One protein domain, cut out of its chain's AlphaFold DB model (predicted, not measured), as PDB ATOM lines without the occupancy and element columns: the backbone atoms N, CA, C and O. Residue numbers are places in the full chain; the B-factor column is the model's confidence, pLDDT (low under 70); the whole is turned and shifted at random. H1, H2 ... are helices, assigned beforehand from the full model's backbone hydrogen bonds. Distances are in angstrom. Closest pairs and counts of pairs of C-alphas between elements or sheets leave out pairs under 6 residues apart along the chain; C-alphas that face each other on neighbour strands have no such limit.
ATOM      1  N   THR A  97       1.434 -22.225 -25.325       78.88
ATOM      2  CA  THR A  97       2.600 -21.684 -26.035       78.88
ATOM      3  C   THR A  97       3.870 -21.845 -25.184       78.88
ATOM      4  O   THR A  97       3.785 -21.948 -23.955       78.88
ATOM      5  N   PRO A  98       5.079 -21.853 -25.784       79.62
ATOM      6  CA  PRO A  98       6.330 -21.892 -25.019       79.62
ATOM      7  C   PRO A  98       6.421 -20.782 -23.959       79.62
ATOM      8  O   PRO A  98       6.896 -21.034 -22.856       79.62
ATOM      9  N   GLN A  99       5.889 -19.596 -24.272       79.19
ATOM     10  CA  GLN A  99       5.817 -18.440 -23.373       79.19
ATOM     11  C   GLN A  99       4.833 -18.656 -22.213       79.19
ATOM     12  O   GLN A  99       5.127 -18.324 -21.069       79.19
ATOM     13  N   GLN A 100       3.664 -19.247 -22.472       76.19
ATOM     14  CA  GLN A 100       2.723 -19.605 -21.403       76.19
ATOM     15  C   GLN A 100       3.334 -20.647 -20.465       76.19
ATOM     16  O   GLN A 100       3.193 -20.548 -19.248       76.19
ATOM     17  N   LYS A 101       4.081 -21.606 -21.021       82.94
ATOM     18  CA  LYS A 101       4.780 -22.624 -20.240       82.94
ATOM     19  C   LYS A 101       5.910 -22.034 -19.390       82.94
ATOM     20  O   LYS A 101       6.110 -22.493 -18.268       82.94
ATOM     21  N   SER A 102       6.648 -21.039 -19.891       84.19
ATOM     22  CA  SER A 102       7.678 -20.358 -19.096       84.19
ATOM     23  C   SER A 102       7.067 -19.526 -17.968       84.19
ATOM     24  O   SER A 102       7.527 -19.650 -16.837       84.19
ATOM     25  N   LYS A 103       5.978 -18.785 -18.228       88.69
ATOM     26  CA  LYS A 103       5.230 -18.057 -17.184       88.69
ATOM     27  C   LYS A 103       4.683 -18.996 -16.108       88.69
ATOM     28  O   LYS A 103       4.800 -18.719 -14.921       88.69
ATOM     29  N   GLU A 104       4.130 -20.140 -16.503       86.00
ATOM     30  CA  GLU A 104       3.632 -21.130 -15.545       86.00
ATOM     31  C   GLU A 104       4.769 -21.758 -14.719       86.00
ATOM     32  O   GLU A 104       4.595 -22.020 -13.531       86.00
ATOM     33  N   LEU A 105       5.951 -21.964 -15.312       90.44
ATOM     34  CA  LEU A 105       7.144 -22.403 -14.581       90.44
ATOM     35  C   LEU A 105       7.639 -21.348 -13.581       90.44
ATOM     36  O   LEU A 105       8.075 -21.719 -12.495       90.44
ATOM     37  N   GLU A 106       7.572 -20.059 -13.916       90.94
ATOM     38  CA  GLU A 106       7.883 -18.966 -12.983       90.94
ATOM     39  C   GLU A 106       6.880 -18.906 -11.829       90.94
ATOM     40  O   GLU A 106       7.294 -18.857 -10.672       90.94
ATOM     41  N   GLN A 107       5.582 -19.038 -12.112       90.56
ATOM     42  CA  GLN A 107       4.538 -19.133 -11.085       90.56
ATOM     43  C   GLN A 107       4.744 -20.342 -10.164       90.56
ATOM     44  O   GLN A 107       4.580 -20.233  -8.952       90.56
ATOM     45  N   TRP A 108       5.147 -21.492 -10.714       89.62
ATOM     46  CA  TRP A 108       5.525 -22.661  -9.916       89.62
ATOM     47  C   TRP A 108       6.736 -22.389  -9.026       89.62
ATOM     48  O   TRP A 108       6.750 -22.824  -7.877       89.62
ATOM     49  N   LYS A 109       7.752 -21.679  -9.525       91.69
ATOM     50  CA  LYS A 109       8.929 -21.320  -8.722       91.69
ATOM     51  C   LYS A 109       8.560 -20.375  -7.580       91.69
ATOM     52  O   LYS A 109       8.991 -20.631  -6.460       91.69
ATOM     53  N   ASP A 110       7.748 -19.349  -7.836       91.88
ATOM     54  CA  ASP A 110       7.280 -18.423  -6.794       91.88
ATOM     55  C   ASP A 110       6.430 -19.161  -5.747       91.88
ATOM     56  O   ASP A 110       6.691 -19.072  -4.548       91.88
ATOM     57  N   PHE A 111       5.502 -20.012  -6.192       93.69
ATOM     58  CA  PHE A 111       4.688 -20.846  -5.307       93.69
ATOM     59  C   PHE A 111       5.536 -21.748  -4.398       93.69
ATOM     60  O   PHE A 111       5.333 -21.784  -3.182       93.69
ATOM     61  N   LEU A 112       6.508 -22.467  -4.970       92.81
ATOM     62  CA  LEU A 112       7.385 -23.364  -4.212       92.81
ATOM     63  C   LEU A 112       8.313 -22.596  -3.265       92.81
ATOM     64  O   LEU A 112       8.532 -23.050  -2.140       92.81
ATOM     65  N   SER A 113       8.806 -21.429  -3.693       91.50
ATOM     66  CA  SER A 113       9.619 -20.533  -2.869       91.50
ATOM     67  C   SER A 113       8.834 -20.052  -1.652       91.50
ATOM     68  O   SER A 113       9.311 -20.160  -0.524       91.50
ATOM     69  N   ARG A 114       7.592 -19.598  -1.850       90.88
ATOM     70  CA  ARG A 114       6.737 -19.093  -0.768       90.88
ATOM     71  C   ARG A 114       6.225 -20.194   0.167       90.88
ATOM     72  O   ARG A 114       6.085 -19.941   1.358       90.88
ATOM     73  N   LYS A 115       5.991 -21.423  -0.322       89.69
ATOM     74  CA  LYS A 115       5.714 -22.591   0.546       89.69
ATOM     75  C   LYS A 115       6.968 -23.114   1.270       89.69
ATOM     76  O   LYS A 115       6.836 -23.998   2.112       89.69
ATOM     77  N   GLY A 116       8.168 -22.618   0.952       91.69
ATOM     78  CA  GLY A 116       9.422 -23.072   1.564       91.69
ATOM     79  C   GLY A 116       9.804 -24.509   1.193       91.69
ATOM     80  O   GLY A 116      10.445 -25.212   1.976       91.69
ATOM     81  N   ILE A 117       9.386 -24.982   0.016       91.88
ATOM     82  CA  ILE A 117       9.593 -26.369  -0.414       91.88
ATOM     83  C   ILE A 117      10.912 -26.478  -1.169       91.88
ATOM     84  O   ILE A 117      11.035 -26.048  -2.314       91.88
ATOM     85  N   THR A 118      11.901 -27.093  -0.526       89.44
ATOM     86  CA  THR A 118      13.259 -27.239  -1.069       89.44
ATOM     87  C   THR A 118      13.550 -28.652  -1.573       89.44
ATOM     88  O   THR A 118      14.485 -28.846  -2.348       89.44
ATOM     89  N   SER A 119      12.747 -29.652  -1.183       91.06
ATOM     90  CA  SER A 119      12.994 -31.061  -1.512       91.06
ATOM     91  C   SER A 119      11.860 -31.724  -2.302       91.06
ATOM     92  O   SER A 119      10.673 -31.470  -2.097       91.06
ATOM     93  N   GLN A 120      12.219 -32.677  -3.172       84.81
ATOM     94  CA  GLN A 120      11.254 -33.435  -3.983       84.81
ATOM     95  C   GLN A 120      10.294 -34.294  -3.133       84.81
ATOM     96  O   GLN A 120       9.198 -34.634  -3.576       84.81
ATOM     97  N   GLY A 121      10.685 -34.641  -1.902       86.38
ATOM     98  CA  GLY A 121       9.835 -35.369  -0.957       86.38
ATOM     99  C   GLY A 121       8.636 -34.547  -0.478       86.38
ATOM    100  O   GLY A 121       7.539 -35.091  -0.361       86.38
ATOM    101  N   GLN A 122       8.829 -33.240  -0.282       84.56
ATOM    102  CA  GLN A 122       7.797 -32.301   0.175       84.56
ATOM    103  C   GLN A 122       6.765 -31.973  -0.918       84.56
ATOM    104  O   GLN A 122       5.617 -31.675  -0.603       84.56
ATOM    105  N   LEU A 123       7.119 -32.138  -2.201       84.00
ATOM    106  CA  LEU A 123       6.183 -31.966  -3.324       84.00
ATOM    107  C   LEU A 123       4.985 -32.928  -3.268       84.00
ATOM    108  O   LEU A 123       3.944 -32.639  -3.849       84.00
ATOM    109  N   LYS A 124       5.107 -34.075  -2.583       82.00
ATOM    110  CA  LYS A 124       4.026 -35.073  -2.502       82.00
ATOM    111  C   LYS A 124       2.803 -34.593  -1.715       82.00
ATOM    112  O   LYS A 124       1.744 -35.189  -1.880       82.00
ATOM    113  N   GLY A 125       2.959 -33.575  -0.867       79.69
ATOM    114  CA  GLY A 125       1.873 -33.011  -0.062       79.69
ATOM    115  C   GLY A 125       1.103 -31.879  -0.742       79.69
ATOM    116  O   GLY A 125       0.048 -31.508  -0.252       79.69
ATOM    117  N   ILE A 126       1.602 -31.349  -1.864       85.25
ATOM    118  CA  ILE A 126       0.986 -30.204  -2.540       85.25
ATOM    119  C   ILE A 126      -0.207 -30.686  -3.362       85.25
ATOM    120  O   ILE A 126      -0.049 -31.454  -4.321       85.25
ATOM    121  N   SER A 127      -1.404 -30.209  -3.030       85.44
ATOM    122  CA  SER A 127      -2.577 -30.466  -3.859       85.44
ATOM    123  C   SER A 127      -2.542 -29.616  -5.138       85.44
ATOM    124  O   SER A 127      -2.113 -28.462  -5.144       85.44
ATOM    125  N   LYS A 128      -3.046 -30.162  -6.256       83.31
ATOM    126  CA  LYS A 128      -3.230 -29.384  -7.500       83.31
ATOM    127  C   LYS A 128      -4.098 -28.136  -7.256       83.31
ATOM    128  O   LYS A 128      -3.896 -27.108  -7.893       83.31
ATOM    129  N   TYR A 129      -5.041 -28.245  -6.320       82.75
ATOM    130  CA  TYR A 129      -5.960 -27.182  -5.940       82.75
ATOM    131  C   TYR A 129      -5.251 -25.995  -5.276       82.75
ATOM    132  O   TYR A 129      -5.540 -24.857  -5.627       82.75
ATOM    133  N   GLU A 130      -4.281 -26.235  -4.390       84.50
ATOM    134  CA  GLU A 130      -3.480 -25.162  -3.778       84.50
ATOM    135  C   GLU A 130      -2.725 -24.339  -4.821       84.50
ATOM    136  O   GLU A 130      -2.695 -23.113  -4.744       84.50
ATOM    137  N   PHE A 131      -2.157 -25.005  -5.829       88.25
ATOM    138  CA  PHE A 131      -1.453 -24.312  -6.899       88.25
ATOM    139  C   PHE A 131      -2.406 -23.535  -7.819       88.25
ATOM    140  O   PHE A 131      -2.115 -22.395  -8.178       88.25
ATOM    141  N   GLU A 132      -3.557 -24.108  -8.187       85.19
ATOM    142  CA  GLU A 132      -4.557 -23.376  -8.980       85.19
ATOM    143  C   GLU A 132      -5.137 -22.185  -8.208       85.19
ATOM    144  O   GLU A 132      -5.331 -21.125  -8.798       85.19
ATOM    145  N   ARG A 133      -5.316 -22.302  -6.888       80.19
ATOM    146  CA  ARG A 133      -5.714 -21.181  -6.031       80.19
ATOM    147  C   ARG A 133      -4.650 -20.086  -6.022       80.19
ATOM    148  O   ARG A 133      -4.988 -18.934  -6.261       80.19
ATOM    149  N   PHE A 134      -3.376 -20.446  -5.847       88.31
ATOM    150  CA  PHE A 134      -2.264 -19.493  -5.899       88.31
ATOM    151  C   PHE A 134      -2.164 -18.767  -7.245       88.31
ATOM    152  O   PHE A 134      -1.889 -17.572  -7.264       88.31
ATOM    153  N   LYS A 135      -2.428 -19.444  -8.370       85.06
ATOM    154  CA  LYS A 135      -2.466 -18.775  -9.682       85.06
ATOM    155  C   LYS A 135      -3.496 -17.653  -9.751       85.06
ATOM    156  O   LYS A 135      -3.262 -16.684 -10.462       85.06
ATOM    157  N   VAL A 136      -4.634 -17.825  -9.079       81.94
ATOM    158  CA  VAL A 136      -5.733 -16.853  -9.089       81.94
ATOM    159  C   VAL A 136      -5.476 -15.736  -8.082       81.94
ATOM    160  O   VAL A 136      -5.692 -14.576  -8.402       81.94
ATOM    161  N   THR A 137      -5.007 -16.068  -6.877       80.12
ATOM    162  CA  THR A 137      -4.930 -15.110  -5.762       80.12
ATOM    163  C   THR A 137      -3.549 -14.491  -5.553       80.12
ATOM    164  O   THR A 137      -3.440 -13.495  -4.847       80.12
ATOM    165  N   GLY A 138      -2.473 -15.108  -6.052       78.81
ATOM    166  CA  GLY A 138      -1.084 -14.731  -5.744       78.81
ATOM    167  C   GLY A 138      -0.699 -14.850  -4.258       78.81
ATOM    168  O   GLY A 138       0.409 -14.478  -3.865       78.81
ATOM    169  N   LEU A 139      -1.605 -15.360  -3.420       70.88
ATOM    170  CA  LEU A 139      -1.533 -15.359  -1.962       70.88
ATOM    171  C   LEU A 139      -1.768 -16.766  -1.435       70.88
ATOM    172  O   LEU A 139      -2.617 -17.502  -1.940       70.88
ATOM    173  N   LEU A 140      -0.976 -17.125  -0.428       67.88
ATOM    174  CA  LEU A 140      -0.777 -18.514  -0.068       67.88
ATOM    175  C   LEU A 140      -1.725 -19.011   1.026       67.88
ATOM    176  O   LEU A 140      -2.156 -20.142   0.880       67.88
ATOM    177  N   ASP A 141      -2.133 -18.186   2.006       66.44
ATOM    178  CA  ASP A 141      -3.142 -18.541   3.024       66.44
ATOM    179  C   ASP A 141      -3.749 -17.289   3.725       66.44
ATOM    180  O   ASP A 141      -3.026 -16.365   4.090       66.44
ATOM    181  N   ILE A 142      -5.077 -17.269   3.951       57.09
ATOM    182  CA  ILE A 142      -5.821 -16.255   4.755       57.09
ATOM    183  C   ILE A 142      -5.679 -16.532   6.270       57.09
ATOM    184  O   ILE A 142      -5.807 -15.637   7.105       57.09
ATOM    185  N   GLU A 143      -5.342 -17.767   6.643       54.41
ATOM    186  CA  GLU A 143      -5.244 -18.214   8.039       54.41
ATOM    187  C   GLU A 143      -4.087 -17.558   8.806       54.41
ATOM    188  O   GLU A 143      -4.208 -17.316  10.005       54.41
TER     189      GLU A 143
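This is residues 97 to 143 of the 729 residues of an uncharacterized protein of Tieghemostelium lacteum (UniProt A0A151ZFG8). One long straight helix, H1, is crossed about at right angles by a shorter helix, H3, which packs on its second half, while the first part of H1, residues 98 to 103, sticks out as a free arm. Beyond the last residue of H1 the chain loops out to one side through the tiny helix H2 and folds back into H3, and an unnamed tail, residues 138 to 143, follows H3. The printed part has 47 residues with three named helices, in the order H1, H2, H3, and no named strand; its class is all helix. It is only just compact, close to loose, with a radius of gyration of the C-alphas of 11.1 A, and the C-alphas span 32 by 25 by 16 A.

H1, the longest helix, is residues 98 to 114, 24.4 A from first to last C-alpha; C-alpha 98 is at (6.330, -21.892, -25.019) and C-alpha 114 at (6.737, -19.093, -0.768). H3 is residues 128 to 137, 14.5 A from first to last C-alpha, and ends with C-alpha 137 at (-4.930, -15.110, -5.762). H2, residues 122 to 125, has four residues and is 6.0 A from first to last C-alpha.

H1 and H3 touch, with 4 pairs of C-alphas within 8 A. The closest C-alphas of the two are those of Phe 111 and Phe 134, 7.1 A apart. H1 touches H3 with residues 107 to 111 alone. Their lines are about perpendicular, at 83 degrees, and their centres are 11.9 A apart. H2 touches no helix: H1 and H2 are apart, and H2 and H3 are apart. In H1 and H3 every pair of O of residue i and N of residue i+4 is within hydrogen-bond range; H2 is too short for such a pair, and its one pair of O of residue i and N of residue i+3 is within range.

The two C-alphas farthest apart are those of Pro 98 and Glu 143, at 35.2 A. Residues 97 to 103, of which 98 to 103 belong to H1, stand free. The printed part has no cut. The link from H1 to H2, with 7 residues, is short, and the link from H2 to H3, with 2 residues, is tight. The mean pLDDT of the printed part is 83.6, and the model's confidence is low, under 70, at residues 140 to 143.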